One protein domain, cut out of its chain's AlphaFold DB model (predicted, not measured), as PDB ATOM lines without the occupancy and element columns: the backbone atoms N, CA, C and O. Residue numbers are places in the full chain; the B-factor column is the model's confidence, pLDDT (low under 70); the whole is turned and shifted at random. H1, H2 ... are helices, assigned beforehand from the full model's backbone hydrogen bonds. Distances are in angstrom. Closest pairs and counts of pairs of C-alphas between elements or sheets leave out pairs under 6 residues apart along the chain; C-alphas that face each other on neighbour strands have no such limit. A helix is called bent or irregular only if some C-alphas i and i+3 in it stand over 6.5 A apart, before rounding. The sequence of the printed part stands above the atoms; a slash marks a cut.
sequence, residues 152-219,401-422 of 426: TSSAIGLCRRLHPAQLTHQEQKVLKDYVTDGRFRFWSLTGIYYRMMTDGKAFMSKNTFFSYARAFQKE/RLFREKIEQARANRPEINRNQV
ATOM      1  N   THR A 152     467.905 339.241 354.075       68.38
ATOM      2  CA  THR A 152     466.776 340.187 354.146       68.38
ATOM      3  C   THR A 152     466.318 340.457 355.584       68.38
ATOM      4  O   THR A 152     465.789 341.527 355.860       68.38
ATOM      5  N   SER A 153     466.593 339.547 356.531       69.44
ATOM      6  CA  SER A 153     466.287 339.748 357.959       69.44
ATOM      7  C   SER A 153     467.269 340.672 358.697       69.44
ATOM      8  O   SER A 153     467.098 340.953 359.890       69.44
ATOM      9  N   SER A 154     468.326 341.143 358.025       75.69
ATOM     10  CA  SER A 154     469.342 342.022 358.603       75.69
ATOM     11  C   SER A 154     469.328 343.393 357.947       75.69
ATOM     12  O   SER A 154     469.448 343.511 356.731       75.69
ATOM     13  N   ALA A 155     469.291 344.447 358.767       73.94
ATOM     14  CA  ALA A 155     469.306 345.832 358.299       73.94
ATOM     15  C   ALA A 155     470.527 346.172 357.423       73.94
ATOM     16  O   ALA A 155     470.454 347.053 356.572       73.94
ATOM     17  N   ILE A 156     471.648 345.470 357.616       78.56
ATOM     18  CA  ILE A 156     472.895 345.684 356.866       78.56
ATOM     19  C   ILE A 156     473.171 344.593 355.816       78.56
ATOM     20  O   ILE A 156     474.255 344.562 355.238       78.56
ATOM     21  N   GLY A 157     472.216 343.685 355.575       76.00
ATOM     22  CA  GLY A 157     472.307 342.628 354.560       76.00
ATOM     23  C   GLY A 157     473.197 341.432 354.921       76.00
ATOM     24  O   GLY A 157     473.362 340.527 354.106       76.00
ATOM     25  N   LEU A 158     473.763 341.390 356.133       78.88
ATOM     26  CA  LEU A 158     474.616 340.294 356.610       78.88
ATOM     27  C   LEU A 158     473.868 339.399 357.599       78.88
ATOM     28  O   LEU A 158     473.284 339.887 358.566       78.88
ATOM     29  N   CYS A 159     473.936 338.082 357.411       77.88
ATOM     30  CA  CYS A 159     473.284 337.124 358.308       77.88
ATOM     31  C   CYS A 159     473.867 337.184 359.732       77.88
ATOM     32  O   CYS A 159     475.077 337.039 359.910       77.88
ATOM     33  N   ARG A 160     473.017 337.380 360.754       81.50
ATOM     34  CA  ARG A 160     473.438 337.455 362.170       81.50
ATOM     35  C   ARG A 160     473.992 336.136 362.700       81.50
ATOM     36  O   ARG A 160     474.970 336.170 363.431       81.50
ATOM     37  N   ARG A 161     473.459 334.989 362.271       76.44
ATOM     38  CA  ARG A 161     473.970 333.668 362.672       76.44
ATOM     39  C   ARG A 161     475.407 333.438 362.189       76.44
ATOM     40  O   ARG A 161     476.247 332.942 362.932       76.44
ATOM     41  N   LEU A 162     475.701 333.841 360.952       77.56
ATOM     42  CA  LEU A 162     477.017 333.667 360.323       77.56
ATOM     43  C   LEU A 162     478.012 334.774 360.675       77.56
ATOM     44  O   LEU A 162     479.216 334.540 360.721       77.56
ATOM     45  N   HIS A 163     477.509 335.976 360.957       84.56
ATOM     46  CA  HIS A 163     478.289 337.110 361.443       84.56
ATOM     47  C   HIS A 163     477.780 337.516 362.835       84.56
ATOM     48  O   HIS A 163     477.117 338.551 362.974       84.56
ATOM     49  N   PRO A 164     478.088 336.717 363.871       87.38
ATOM     50  CA  PRO A 164     477.455 336.818 365.186       87.38
ATOM     51  C   PRO A 164     477.950 338.015 366.013       87.38
ATOM     52  O   PRO A 164     477.340 338.367 367.012       87.38
ATOM     53  N   ALA A 165     478.986 338.728 365.561       90.12
ATOM     54  CA  ALA A 165     479.438 339.986 366.166       90.12
ATOM     55  C   ALA A 165     478.582 341.221 365.792       90.12
ATOM     56  O   ALA A 165     478.896 342.336 366.215       90.12
ATOM     57  N   GLN A 166     477.541 341.053 364.969       91.62
ATOM     58  CA  GLN A 166     476.594 342.117 364.611       91.62
ATOM     59  C   GLN A 166     475.788 342.619 365.815       91.62
ATOM     60  O   GLN A 166     475.674 341.927 366.823       91.62
ATOM     61  N   LEU A 167     475.180 343.805 365.689       93.56
ATOM     62  CA  LEU A 167     474.230 344.280 366.697       93.56
ATOM     63  C   LEU A 167     473.079 343.283 366.852       93.56
ATOM     64  O   LEU A 167     472.541 342.793 365.852       93.56
ATOM     65  N   THR A 168     472.682 343.027 368.093       91.81
ATOM     66  CA  THR A 168     471.514 342.192 368.397       91.81
ATOM     67  C   THR A 168     470.227 342.862 367.911       91.81
ATOM     68  O   THR A 168     470.197 344.063 367.627       91.81
ATOM     69  N   HIS A 169     469.129 342.105 367.830       88.75
ATOM     70  CA  HIS A 169     467.826 342.675 367.472       88.75
ATOM     71  C   HIS A 169     467.414 343.816 368.419       88.75
ATOM     72  O   HIS A 169     466.932 344.855 367.970       88.75
ATOM     73  N   GLN A 170     467.664 343.653 369.721       91.25
ATOM     74  CA  GLN A 170     467.340 344.666 370.720       91.25
ATOM     75  C   GLN A 170     468.187 345.933 370.544       91.25
ATOM     76  O   GLN A 170     467.645 347.033 370.539       91.25
ATOM     77  N   GLU A 171     469.498 345.795 370.322       95.06
ATOM     78  CA  GLU A 171     470.378 346.943 370.052       95.06
ATOM     79  C   GLU A 171     469.980 347.680 368.766       95.06
ATOM     80  O   GLU A 171     470.023 348.909 368.717       95.06
ATOM     81  N   GLN A 172     469.578 346.945 367.726       93.69
ATOM     82  CA  GLN A 172     469.089 347.531 366.477       93.69
ATOM     83  C   GLN A 172     467.780 348.293 366.677       93.69
ATOM     84  O   GLN A 172     467.642 349.384 366.126       93.69
ATOM     85  N   LYS A 173     466.850 347.746 367.470       93.50
ATOM     86  CA  LYS A 173     465.593 348.411 367.825       93.50
ATOM     87  C   LYS A 173     465.861 349.713 368.576       93.50
ATOM     88  O   LYS A 173     465.438 350.760 368.107       93.50
ATOM     89  N   VAL A 174     466.663 349.665 369.643       96.44
ATOM     90  CA  VAL A 174     467.069 350.859 370.404       96.44
ATOM     91  C   VAL A 174     467.704 351.903 369.485       96.44
ATOM     92  O   VAL A 174     467.313 353.066 369.507       96.44
ATOM     93  N   LEU A 175     468.657 351.503 368.638       95.56
ATOM     94  CA  LEU A 175     469.296 352.429 367.705       95.56
ATOM     95  C   LEU A 175     468.273 353.066 366.760       95.56
ATOM     96  O   LEU A 175     468.323 354.277 366.542       95.56
ATOM     97  N   LYS A 176     467.371 352.259 366.190       94.19
ATOM     98  CA  LYS A 176     466.315 352.737 365.295       94.19
ATOM     99  C   LYS A 176     465.448 353.765 366.015       94.19
ATOM    100  O   LYS A 176     465.332 354.869 365.494       94.19
ATOM    101  N   ASP A 177     464.963 353.438 367.211       94.81
ATOM    102  CA  ASP A 177     464.105 354.299 368.026       94.81
ATOM    103  C   ASP A 177     464.766 355.667 368.258       94.81
ATOM    104  O   ASP A 177     464.174 356.688 367.920       94.81
ATOM    105  N   TYR A 178     466.032 355.704 368.694       95.06
ATOM    106  CA  TYR A 178     466.784 356.954 368.902       95.06
ATOM    107  C   TYR A 178     466.986 357.773 367.624       95.06
ATOM    108  O   TYR A 178     466.956 359.001 367.651       95.06
ATOM    109  N   VAL A 179     467.251 357.116 366.495       92.25
ATOM    110  CA  VAL A 179     467.509 357.812 365.230       92.25
ATOM    111  C   VAL A 179     466.211 358.365 364.628       92.25
ATOM    112  O   VAL A 179     466.253 359.408 363.965       92.25
ATOM    113  N   THR A 180     465.072 357.703 364.867       91.12
ATOM    114  CA  THR A 180     463.735 358.119 364.405       91.12
ATOM    115  C   THR A 180     462.967 359.003 365.383       91.12
ATOM    116  O   THR A 180     461.956 359.576 364.987       91.12
ATOM    117  N   ASP A 181     463.428 359.137 366.625       91.31
ATOM    118  CA  ASP A 181     462.779 359.960 367.644       91.31
ATOM    119  C   ASP A 181     462.704 361.435 367.210       91.31
ATOM    120  O   ASP A 181     463.714 362.069 366.877       91.31
ATOM    121  N   GLY A 182     461.492 361.996 367.242       87.31
ATOM    122  CA  GLY A 182     461.228 363.388 366.886       87.31
ATOM    123  C   GLY A 182     461.993 364.390 367.752       87.31
ATOM    124  O   GLY A 182     462.381 365.444 367.248       87.31
ATOM    125  N   ARG A 183     462.301 364.038 369.008       88.06
ATOM    126  CA  ARG A 183     463.080 364.877 369.937       88.06
ATOM    127  C   ARG A 183     464.484 365.171 369.419       88.06
ATOM    128  O   ARG A 183     465.028 366.236 369.680       88.06
ATOM    129  N   PHE A 184     465.066 364.249 368.654       87.19
ATOM    130  CA  PHE A 184     466.429 364.371 368.135       87.19
ATOM    131  C   PHE A 184     466.476 364.669 366.635       87.19
ATOM    132  O   PHE A 184     467.534 364.550 366.008       87.19
ATOM    133  N   ARG A 185     465.345 365.060 366.035       82.19
ATOM    134  CA  ARG A 185     465.211 365.275 364.587       82.19
ATOM    135  C   ARG A 185     466.301 366.184 364.017       82.19
ATOM    136  O   ARG A 185     466.833 365.903 362.944       82.19
ATOM    137  N   PHE A 186     466.642 367.246 364.743       81.56
ATOM    138  CA  PHE A 186     467.617 368.247 364.307       81.56
ATOM    139  C   PHE A 186     469.010 368.051 364.910       81.56
ATOM    140  O   PHE A 186     469.945 368.761 364.550       81.56
ATOM    141  N   TRP A 187     469.185 367.051 365.776       86.06
ATOM    142  CA  TRP A 187     470.488 366.734 366.341       86.06
ATOM    143  C   TRP A 187     471.375 366.014 365.326       86.06
ATOM    144  O   TRP A 187     470.945 365.163 364.532       86.06
ATOM    145  N   SER A 188     472.675 366.294 365.408       85.81
ATOM    146  CA  SER A 188     473.668 365.512 364.678       85.81
ATOM    147  C   SER A 188     473.638 364.035 365.104       85.81
ATOM    148  O   SER A 188     473.482 363.710 366.281       85.81
ATOM    149  N   LEU A 189     473.896 363.117 364.163       90.00
ATOM    150  CA  LEU A 189     474.003 361.678 364.467       90.00
ATOM    151  C   LEU A 189     475.062 361.372 365.538       90.00
ATOM    152  O   LEU A 189     474.938 360.393 366.263       90.00
ATOM    153  N   THR A 190     476.104 362.205 365.650       92.00
ATOM    154  CA  THR A 190     477.100 362.046 366.719       92.00
ATOM    155  C   THR A 190     476.509 362.399 368.086       92.00
ATOM    156  O   THR A 190     476.798 361.694 369.045       92.00
ATOM    157  N   GLY A 191     475.680 363.444 368.179       92.06
ATOM    158  CA  GLY A 191     474.969 363.789 369.415       92.06
ATOM    159  C   GLY A 191     474.011 362.678 369.846       92.06
ATOM    160  O   GLY A 191     474.063 362.243 370.990       92.06
ATOM    161  N   ILE A 192     473.229 362.134 368.905       94.06
ATOM    162  CA  ILE A 192     472.315 361.001 369.157       94.06
ATOM    163  C   ILE A 192     473.081 359.762 369.639       94.06
ATOM    164  O   ILE A 192     472.682 359.125 370.608       94.06
ATOM    165  N   TYR A 193     474.208 359.441 368.995       96.31
ATOM    166  CA  TYR A 193     475.073 358.329 369.395       96.31
ATOM    167  C   TYR A 193     475.528 358.442 370.853       96.31
ATOM    168  O   TYR A 193     475.401 357.483 371.610       96.31
ATOM    169  N   TYR A 194     476.043 359.608 371.255       96.38
ATOM    170  CA  TYR A 194     476.467 359.804 372.637       96.38
ATOM    171  C   TYR A 194     475.282 359.854 373.593       96.38
ATOM    172  O   TYR A 194     475.377 359.269 374.662       96.38
ATOM    173  N   ARG A 195     474.144 360.433 373.195       96.00
ATOM    174  CA  ARG A 195     472.927 360.411 374.011       96.00
ATOM    175  C   ARG A 195     472.475 358.991 374.338       96.00
ATOM    176  O   ARG A 195     472.251 358.689 375.500       96.00
ATOM    177  N   MET A 196     472.443 358.106 373.345       96.75
ATOM    178  CA  MET A 196     472.105 356.691 373.530       96.75
ATOM    179  C   MET A 196     473.056 355.974 374.508       96.75
ATOM    180  O   MET A 196     472.608 355.148 375.304       96.75
ATOM    181  N   MET A 197     474.358 356.280 374.457       95.88
ATOM    182  CA  MET A 197     475.347 355.690 375.369       95.88
ATOM    183  C   MET A 197     475.270 356.280 376.782       95.88
ATOM    184  O   MET A 197     475.373 355.530 377.751       95.88
ATOM    185  N   THR A 198     475.061 357.593 376.909       93.56
ATOM    186  CA  THR A 198     474.886 358.281 378.196       93.56
ATOM    187  C   THR A 198     473.606 357.819 378.897       93.56
ATOM    188  O   THR A 198     473.641 357.536 380.088       93.56
ATOM    189  N   ASP A 199     472.513 357.621 378.153       94.81
ATOM    190  CA  ASP A 199     471.257 357.048 378.663       94.81
ATOM    191  C   ASP A 199     471.372 355.541 378.998       94.81
ATOM    192  O   ASP A 199     470.416 354.923 379.474       94.81
ATOM    193  N   GLY A 200     472.517 354.915 378.698       95.25
ATOM    194  CA  GLY A 200     472.811 353.520 379.012       95.25
ATOM    195  C   GLY A 200     472.033 352.483 378.200       95.25
ATOM    196  O   GLY A 200     471.950 351.332 378.618       95.25
ATOM    197  N   LYS A 201     471.443 352.862 377.058       96.56
ATOM    198  CA  LYS A 201     470.503 351.994 376.324       96.56
ATOM    199  C   LYS A 201     471.170 350.981 375.397       96.56
ATOM    200  O   LYS A 201     470.658 349.877 375.244       96.56
ATOM    201  N   ALA A 202     472.279 351.347 374.756       96.56
ATOM    202  CA  ALA A 202     473.070 350.436 373.928       96.56
ATOM    203  C   ALA A 202     474.509 350.941 373.769       96.56
ATOM    204  O   ALA A 202     474.749 352.147 373.685       96.56
ATOM    205  N   PHE A 203     475.465 350.015 373.658       97.31
ATOM    206  CA  PHE A 203     476.893 350.332 373.568       97.31
ATOM    207  C   PHE A 203     477.520 349.694 372.338       97.31
ATOM    208  O   PHE A 203     477.580 348.477 372.192       97.31
ATOM    209  N   MET A 204     478.024 350.514 371.424       96.56
ATOM    210  CA  MET A 204     478.621 350.043 370.178       96.56
ATOM    211  C   MET A 204     479.670 351.020 369.682       96.56
ATOM    212  O   MET A 204     479.695 352.171 370.095       96.56
ATOM    213  N   SER A 205     480.522 350.582 368.755       95.25
ATOM    214  CA  SER A 205     481.466 351.508 368.136       95.25
ATOM    215  C   SER A 205     480.727 352.572 367.320       95.25
ATOM    216  O   SER A 205     479.691 352.298 366.703       95.25
ATOM    217  N   LYS A 206     481.318 353.766 367.225       94.19
ATOM    218  CA  LYS A 206     480.810 354.848 366.374       94.19
ATOM    219  C   LYS A 206     480.585 354.365 364.933       94.19
ATOM    220  O   LYS A 206     479.523 354.590 364.366       94.19
ATOM    221  N   ASN A 207     481.532 353.625 364.355       92.81
ATOM    222  CA  ASN A 207     481.402 353.097 362.991       92.81
ATOM    223  C   ASN A 207     480.212 352.137 362.838       92.81
ATOM    224  O   ASN A 207     479.495 352.202 361.835       92.81
ATOM    225  N   THR A 208     479.982 351.279 363.833       94.31
ATOM    226  CA  THR A 208     478.816 350.389 363.878       94.31
ATOM    227  C   THR A 208     477.529 351.209 363.912       94.31
ATOM    228  O   THR A 208     476.688 351.029 363.033       94.31
ATOM    229  N   PHE A 209     477.422 352.178 364.826       95.25
ATOM    230  CA  PHE A 209     476.259 353.062 364.925       95.25
ATOM    231  C   PHE A 209     475.937 353.741 363.588       95.25
ATOM    232  O   PHE A 209     474.826 353.624 363.081       95.25
ATOM    233  N   PHE A 210     476.925 354.383 362.953       91.94
ATOM    234  CA  PHE A 210     476.723 355.064 361.668       91.94
ATOM    235  C   PHE A 210     476.351 354.110 360.528       91.94
ATOM    236  O   PHE A 210     475.736 354.535 359.551       91.94
ATOM    237  N   SER A 211     476.748 352.841 360.592       90.00
ATOM    238  CA  SER A 211     476.406 351.862 359.558       90.00
ATOM    239  C   SER A 211     474.939 351.450 359.650       90.00
ATOM    240  O   SER A 211     474.251 351.475 358.633       90.00
ATOM    241  N   TYR A 212     474.435 351.195 360.860       92.62
ATOM    242  CA  TYR A 212     473.019 350.891 361.088       92.62
ATOM    243  C   TYR A 212     472.117 352.124 360.950       92.62
ATOM    244  O   TYR A 212     471.086 352.049 360.291       92.62
ATOM    245  N   ALA A 213     472.527 353.289 361.462       91.38
ATOM    246  CA  ALA A 213     471.751 354.526 361.333       91.38
ATOM    247  C   ALA A 213     471.469 354.884 359.862       91.38
ATOM    248  O   ALA A 213     470.362 355.293 359.527       91.38
ATOM    249  N   ARG A 214     472.444 354.668 358.965       85.88
ATOM    250  CA  ARG A 214     472.269 354.858 357.512       85.88
ATOM    251  C   ARG A 214     471.300 353.859 356.885       85.88
ATOM    252  O   ARG A 214     470.612 354.213 355.934       85.88
ATOM    253  N   ALA A 215     471.263 352.627 357.387       85.38
ATOM    254  CA  ALA A 215     470.308 351.629 356.919       85.38
ATOM    255  C   ALA A 215     468.869 352.000 357.317       85.38
ATOM    256  O   ALA A 215     467.948 351.782 356.534       85.38
ATOM    257  N   PHE A 216     468.684 352.607 358.495       86.75
ATOM    258  CA  PHE A 216     467.368 353.013 358.998       86.75
ATOM    259  C   PHE A 216     466.886 354.378 358.491       86.75
ATOM    260  O   PHE A 216     465.682 354.571 358.365       86.75
ATOM    261  N   GLN A 217     467.787 355.315 358.179       79.06
ATOM    262  CA  GLN A 217     467.443 356.632 357.629       79.06
ATOM    263  C   GLN A 217     468.302 356.975 356.408       79.06
ATOM    264  O   GLN A 217     469.427 357.464 356.531       79.06
ATOM    265  N   LYS A 218     467.736 356.755 355.216       60.91
ATOM    266  CA  LYS A 218     468.405 357.006 353.926       60.91
ATOM    267  C   LYS A 218     468.492 358.497 353.557       60.91
ATOM    268  O   LYS A 218     469.380 358.873 352.800       60.91
ATOM    269  N   GLU A 219     467.628 359.344 354.118       63.97
ATOM    270  CA  GLU A 219     467.419 360.737 353.676       63.97
ATOM    271  C   GLU A 219     468.296 361.795 354.371       63.97
ATOM    272  O   GLU A 219     468.226 362.979 354.039       63.97
ATOM    273  N   ARG A 401     487.847 357.112 376.479       93.62
ATOM    274  CA  ARG A 401     487.617 355.742 376.949       93.62
ATOM    275  C   ARG A 401     486.363 355.598 377.810       93.62
ATOM    276  O   ARG A 401     486.045 354.462 378.146       93.62
ATOM    277  N   LEU A 402     485.596 356.670 378.030       92.62
ATOM    278  CA  LEU A 402     484.414 356.699 378.903       92.62
ATOM    279  C   LEU A 402     483.445 355.519 378.700       92.62
ATOM    280  O   LEU A 402     482.898 354.978 379.656       92.62
ATOM    281  N   PHE A 403     483.238 355.091 377.451       95.50
ATOM    282  CA  PHE A 403     482.326 353.989 377.110       95.50
ATOM    283  C   PHE A 403     483.035 352.699 376.674       95.50
ATOM    284  O   PHE A 403     482.372 351.762 376.229       95.50
ATOM    285  N   ARG A 404     484.371 352.634 376.750       95.38
ATOM    286  CA  ARG A 404     485.175 351.551 376.160       95.38
ATOM    287  C   ARG A 404     484.797 350.183 376.717       95.38
ATOM    288  O   ARG A 404     484.476 349.297 375.932       95.38
ATOM    289  N   GLU A 405     484.782 350.039 378.036       96.31
ATOM    290  CA  GLU A 405     484.489 348.765 378.703       96.31
ATOM    291  C   GLU A 405     483.083 348.269 378.362       96.31
ATOM    292  O   GLU A 405     482.906 347.123 377.961       96.31
ATOM    293  N   LYS A 406     482.084 349.158 378.399       96.75
ATOM    294  CA  LYS A 406     480.698 348.814 378.047       96.75
ATOM    295  C   LYS A 406     480.561 348.397 376.579       96.75
ATOM    296  O   LYS A 406     479.802 347.486 376.258       96.75
ATOM    297  N   ILE A 407     481.308 349.036 375.673       96.88
ATOM    298  CA  ILE A 407     481.361 348.646 374.255       96.88
ATOM    299  C   ILE A 407     482.023 347.271 374.090       96.88
ATOM    300  O   ILE A 407     481.560 346.474 373.270       96.88
ATOM    301  N   GLU A 408     483.098 346.993 374.828       96.38
ATOM    302  CA  GLU A 408     483.813 345.711 374.800       96.38
ATOM    303  C   GLU A 408     482.941 344.576 375.361       96.38
ATOM    304  O   GLU A 408     482.785 343.557 374.689       96.38
ATOM    305  N   GLN A 409     482.268 344.795 376.493       96.25
ATOM    306  CA  GLN A 409     481.294 343.867 377.077       96.25
ATOM    307  C   GLN A 409     480.134 343.581 376.113       96.25
ATOM    308  O   GLN A 409     479.857 342.427 375.789       96.25
ATOM    309  N   ALA A 410     479.500 344.621 375.558       95.94
ATOM    310  CA  ALA A 410     478.423 344.442 374.582       95.94
ATOM    311  C   ALA A 410     478.902 343.678 373.336       95.94
ATOM    312  O   ALA A 410     478.184 342.842 372.788       95.94
ATOM    313  N   ARG A 411     480.138 343.926 372.885       95.19
ATOM    314  CA  ARG A 411     480.740 343.190 371.767       95.19
ATOM    315  C   ARG A 411     480.971 341.716 372.100       95.19
ATOM    316  O   ARG A 411     480.748 340.897 371.211       95.19
ATOM    317  N   ALA A 412     481.415 341.399 373.313       95.38
ATOM    318  CA  ALA A 412     481.662 340.031 373.760       95.38
ATOM    319  C   ALA A 412     480.367 339.210 373.881       95.38
ATOM    320  O   ALA A 412     480.367 338.040 373.517       95.38
ATOM    321  N   ASN A 413     479.257 339.842 374.277       94.44
ATOM    322  CA  ASN A 413     477.968 339.163 374.471       94.44
ATOM    323  C   ASN A 413     477.195 338.919 373.158       94.44
ATOM    324  O   ASN A 413     476.389 337.995 373.058       94.44
ATOM    325  N   ARG A 414     477.424 339.734 372.115       94.62
ATOM    326  CA  ARG A 414     476.708 339.625 370.823       94.62
ATOM    327  C   ARG A 414     476.757 338.228 370.198       94.62
ATOM    328  O   ARG A 414     475.704 337.791 369.731       94.62
ATOM    329  N   PRO A 415     477.905 337.519 370.143       93.06
ATOM    330  CA  PRO A 415     477.952 336.227 369.487       93.06
ATOM    331  C   PRO A 415     477.103 335.152 370.149       93.06
ATOM    332  O   PRO A 415     476.486 334.366 369.435       93.06
ATOM    333  N   GLU A 416     477.049 335.142 371.477       91.00
ATOM    334  CA  GLU A 416     476.208 334.226 372.243       91.00
ATOM    335  C   GLU A 416     474.726 334.478 371.940       91.00
ATOM    336  O   GLU A 416     474.005 333.570 371.529       91.00
ATOM    337  N   ILE A 417     474.300 335.744 371.991       90.25
ATOM    338  CA  ILE A 417     472.914 336.138 371.709       90.25
ATOM    339  C   ILE A 417     472.532 335.821 370.255       90.25
ATOM    340  O   ILE A 417     471.487 335.232 369.993       90.25
ATOM    341  N   ASN A 418     473.367 336.205 369.286       89.12
ATOM    342  CA  ASN A 418     473.030 336.093 367.865       89.12
ATOM    343  C   ASN A 418     473.078 334.655 367.332       89.12
ATOM    344  O   ASN A 418     472.380 334.364 366.362       89.12
ATOM    345  N   ARG A 419     473.890 333.761 367.917       84.12
ATOM    346  CA  ARG A 419     473.910 332.335 367.533       84.12
ATOM    347  C   ARG A 419     472.652 331.601 367.984       84.12
ATOM    348  O   ARG A 419     472.195 330.719 367.266       84.12
ATOM    349  N   ASN A 420     472.091 332.005 369.121       80.06
ATOM    350  CA  ASN A 420     470.898 331.394 369.704       80.06
ATOM    351  C   ASN A 420     469.588 331.936 369.102       80.06
ATOM    352  O   ASN A 420     468.513 331.428 369.405       80.06
ATOM    353  N   GLN A 421     469.648 332.955 368.235       72.25
ATOM    354  CA  GLN A 421     468.464 333.464 367.546       72.25
ATOM    355  C   GLN A 421     468.101 332.610 366.329       72.25
ATOM    356  O   GLN A 421     468.870 332.495 365.371       72.25
ATOM    357  N   VAL A 422     466.874 332.088 366.334       63.91
ATOM    358  CA  VAL A 422     466.285 331.399 365.183       63.91
ATOM    359  C   VAL A 422     465.914 332.430 364.114       63.91
ATOM    360  O   VAL A 422     465.217 333.410 364.367       63.91
TER     361      VAL A 422
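What this domain is: This is residues 152 to 219 and 401 to 422 of the 426 residues of the protein "Integrase catalytic region" of Leptonema illini DSM 21528 (UniProt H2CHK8). Three short helices make a triangular cluster, with H1 crossing H3 about at right angles and meeting H2 with its later residues, while the longer H4 runs past one side of the cluster without touching any of the three. The link from H2 to H3, residues 199 to 205, passes between H1 and H4, and a long unnamed stretch, residues 152 to 168, loops past the later part of H4 before it enters H1. The printed part has 90 residues with four named helices, in the order H1, H2, H3, H4, and no named strand; the class is all helix. It is compact, with a radius of gyration of the C-alphas of 12.9 A, and flat, spanning 36 by 31 by 17 A.

Where its parts are: The printed part begins at Thr 152, and residues 152 to 168 hold no named element. H1 is residues 169 to 180, 16.3 A from first to last C-alpha, and begins with C-alpha 169 at (467.826, 342.675, 367.472). H2 is residues 189 to 198, 14.2 A long. H3 is residues 206 to 216, 15.4 A long, with C-alpha 206 at (480.810, 354.848, 366.374). H4, residues 404 to 419, is the longest at 23.9 A and ends with C-alpha 419 at (473.910, 332.335, 367.533). H4 has a kink of 27 degrees near residue 413 and is only just irregular, with C-alphas 412 and 415 6.8 A apart.

How they stand to each other: H1 touches H2 with residues 175 to 179 alone; their closest C-alphas, those of Tyr 178 and Ile 192, are 6.9 A apart. H1 and H2 run opposite ways at a steep tilt of 53 degrees. H1 also touches H3, about perpendicular at 75 degrees, and their closest C-alphas are those of Lys 176 and Phe 216, 6.4 A apart. H2 and H3 only just touch, with 3 pairs of C-alphas within 8 A, the closest being those of Tyr 193 and Phe 209 at 7.0 A. These two run opposite ways at a steep tilt of 66 degrees. H4 is near H1, with 5 pairs of C-alphas within 10 A, and is apart from H2 and H3. In H1, H2 and H3 every O i to N i+4 pair is within hydrogen-bond range; in H4, 10 of 12 are.

The domain as a whole: The two C-alphas farthest apart, those of Phe 186 and Asn 420, are 37.4 A apart. Residues 220 to 400 are cut out, and C-alphas 219 and 401 stand 31.2 A apart across the cut. The links from H1 to H2 and from H2 to H3 are short; the link from H3 to H4 lies across the cut. The mean pLDDT of the printed part is 88.9, and residues 152 to 153, 218 to 219 and 422 are under 70.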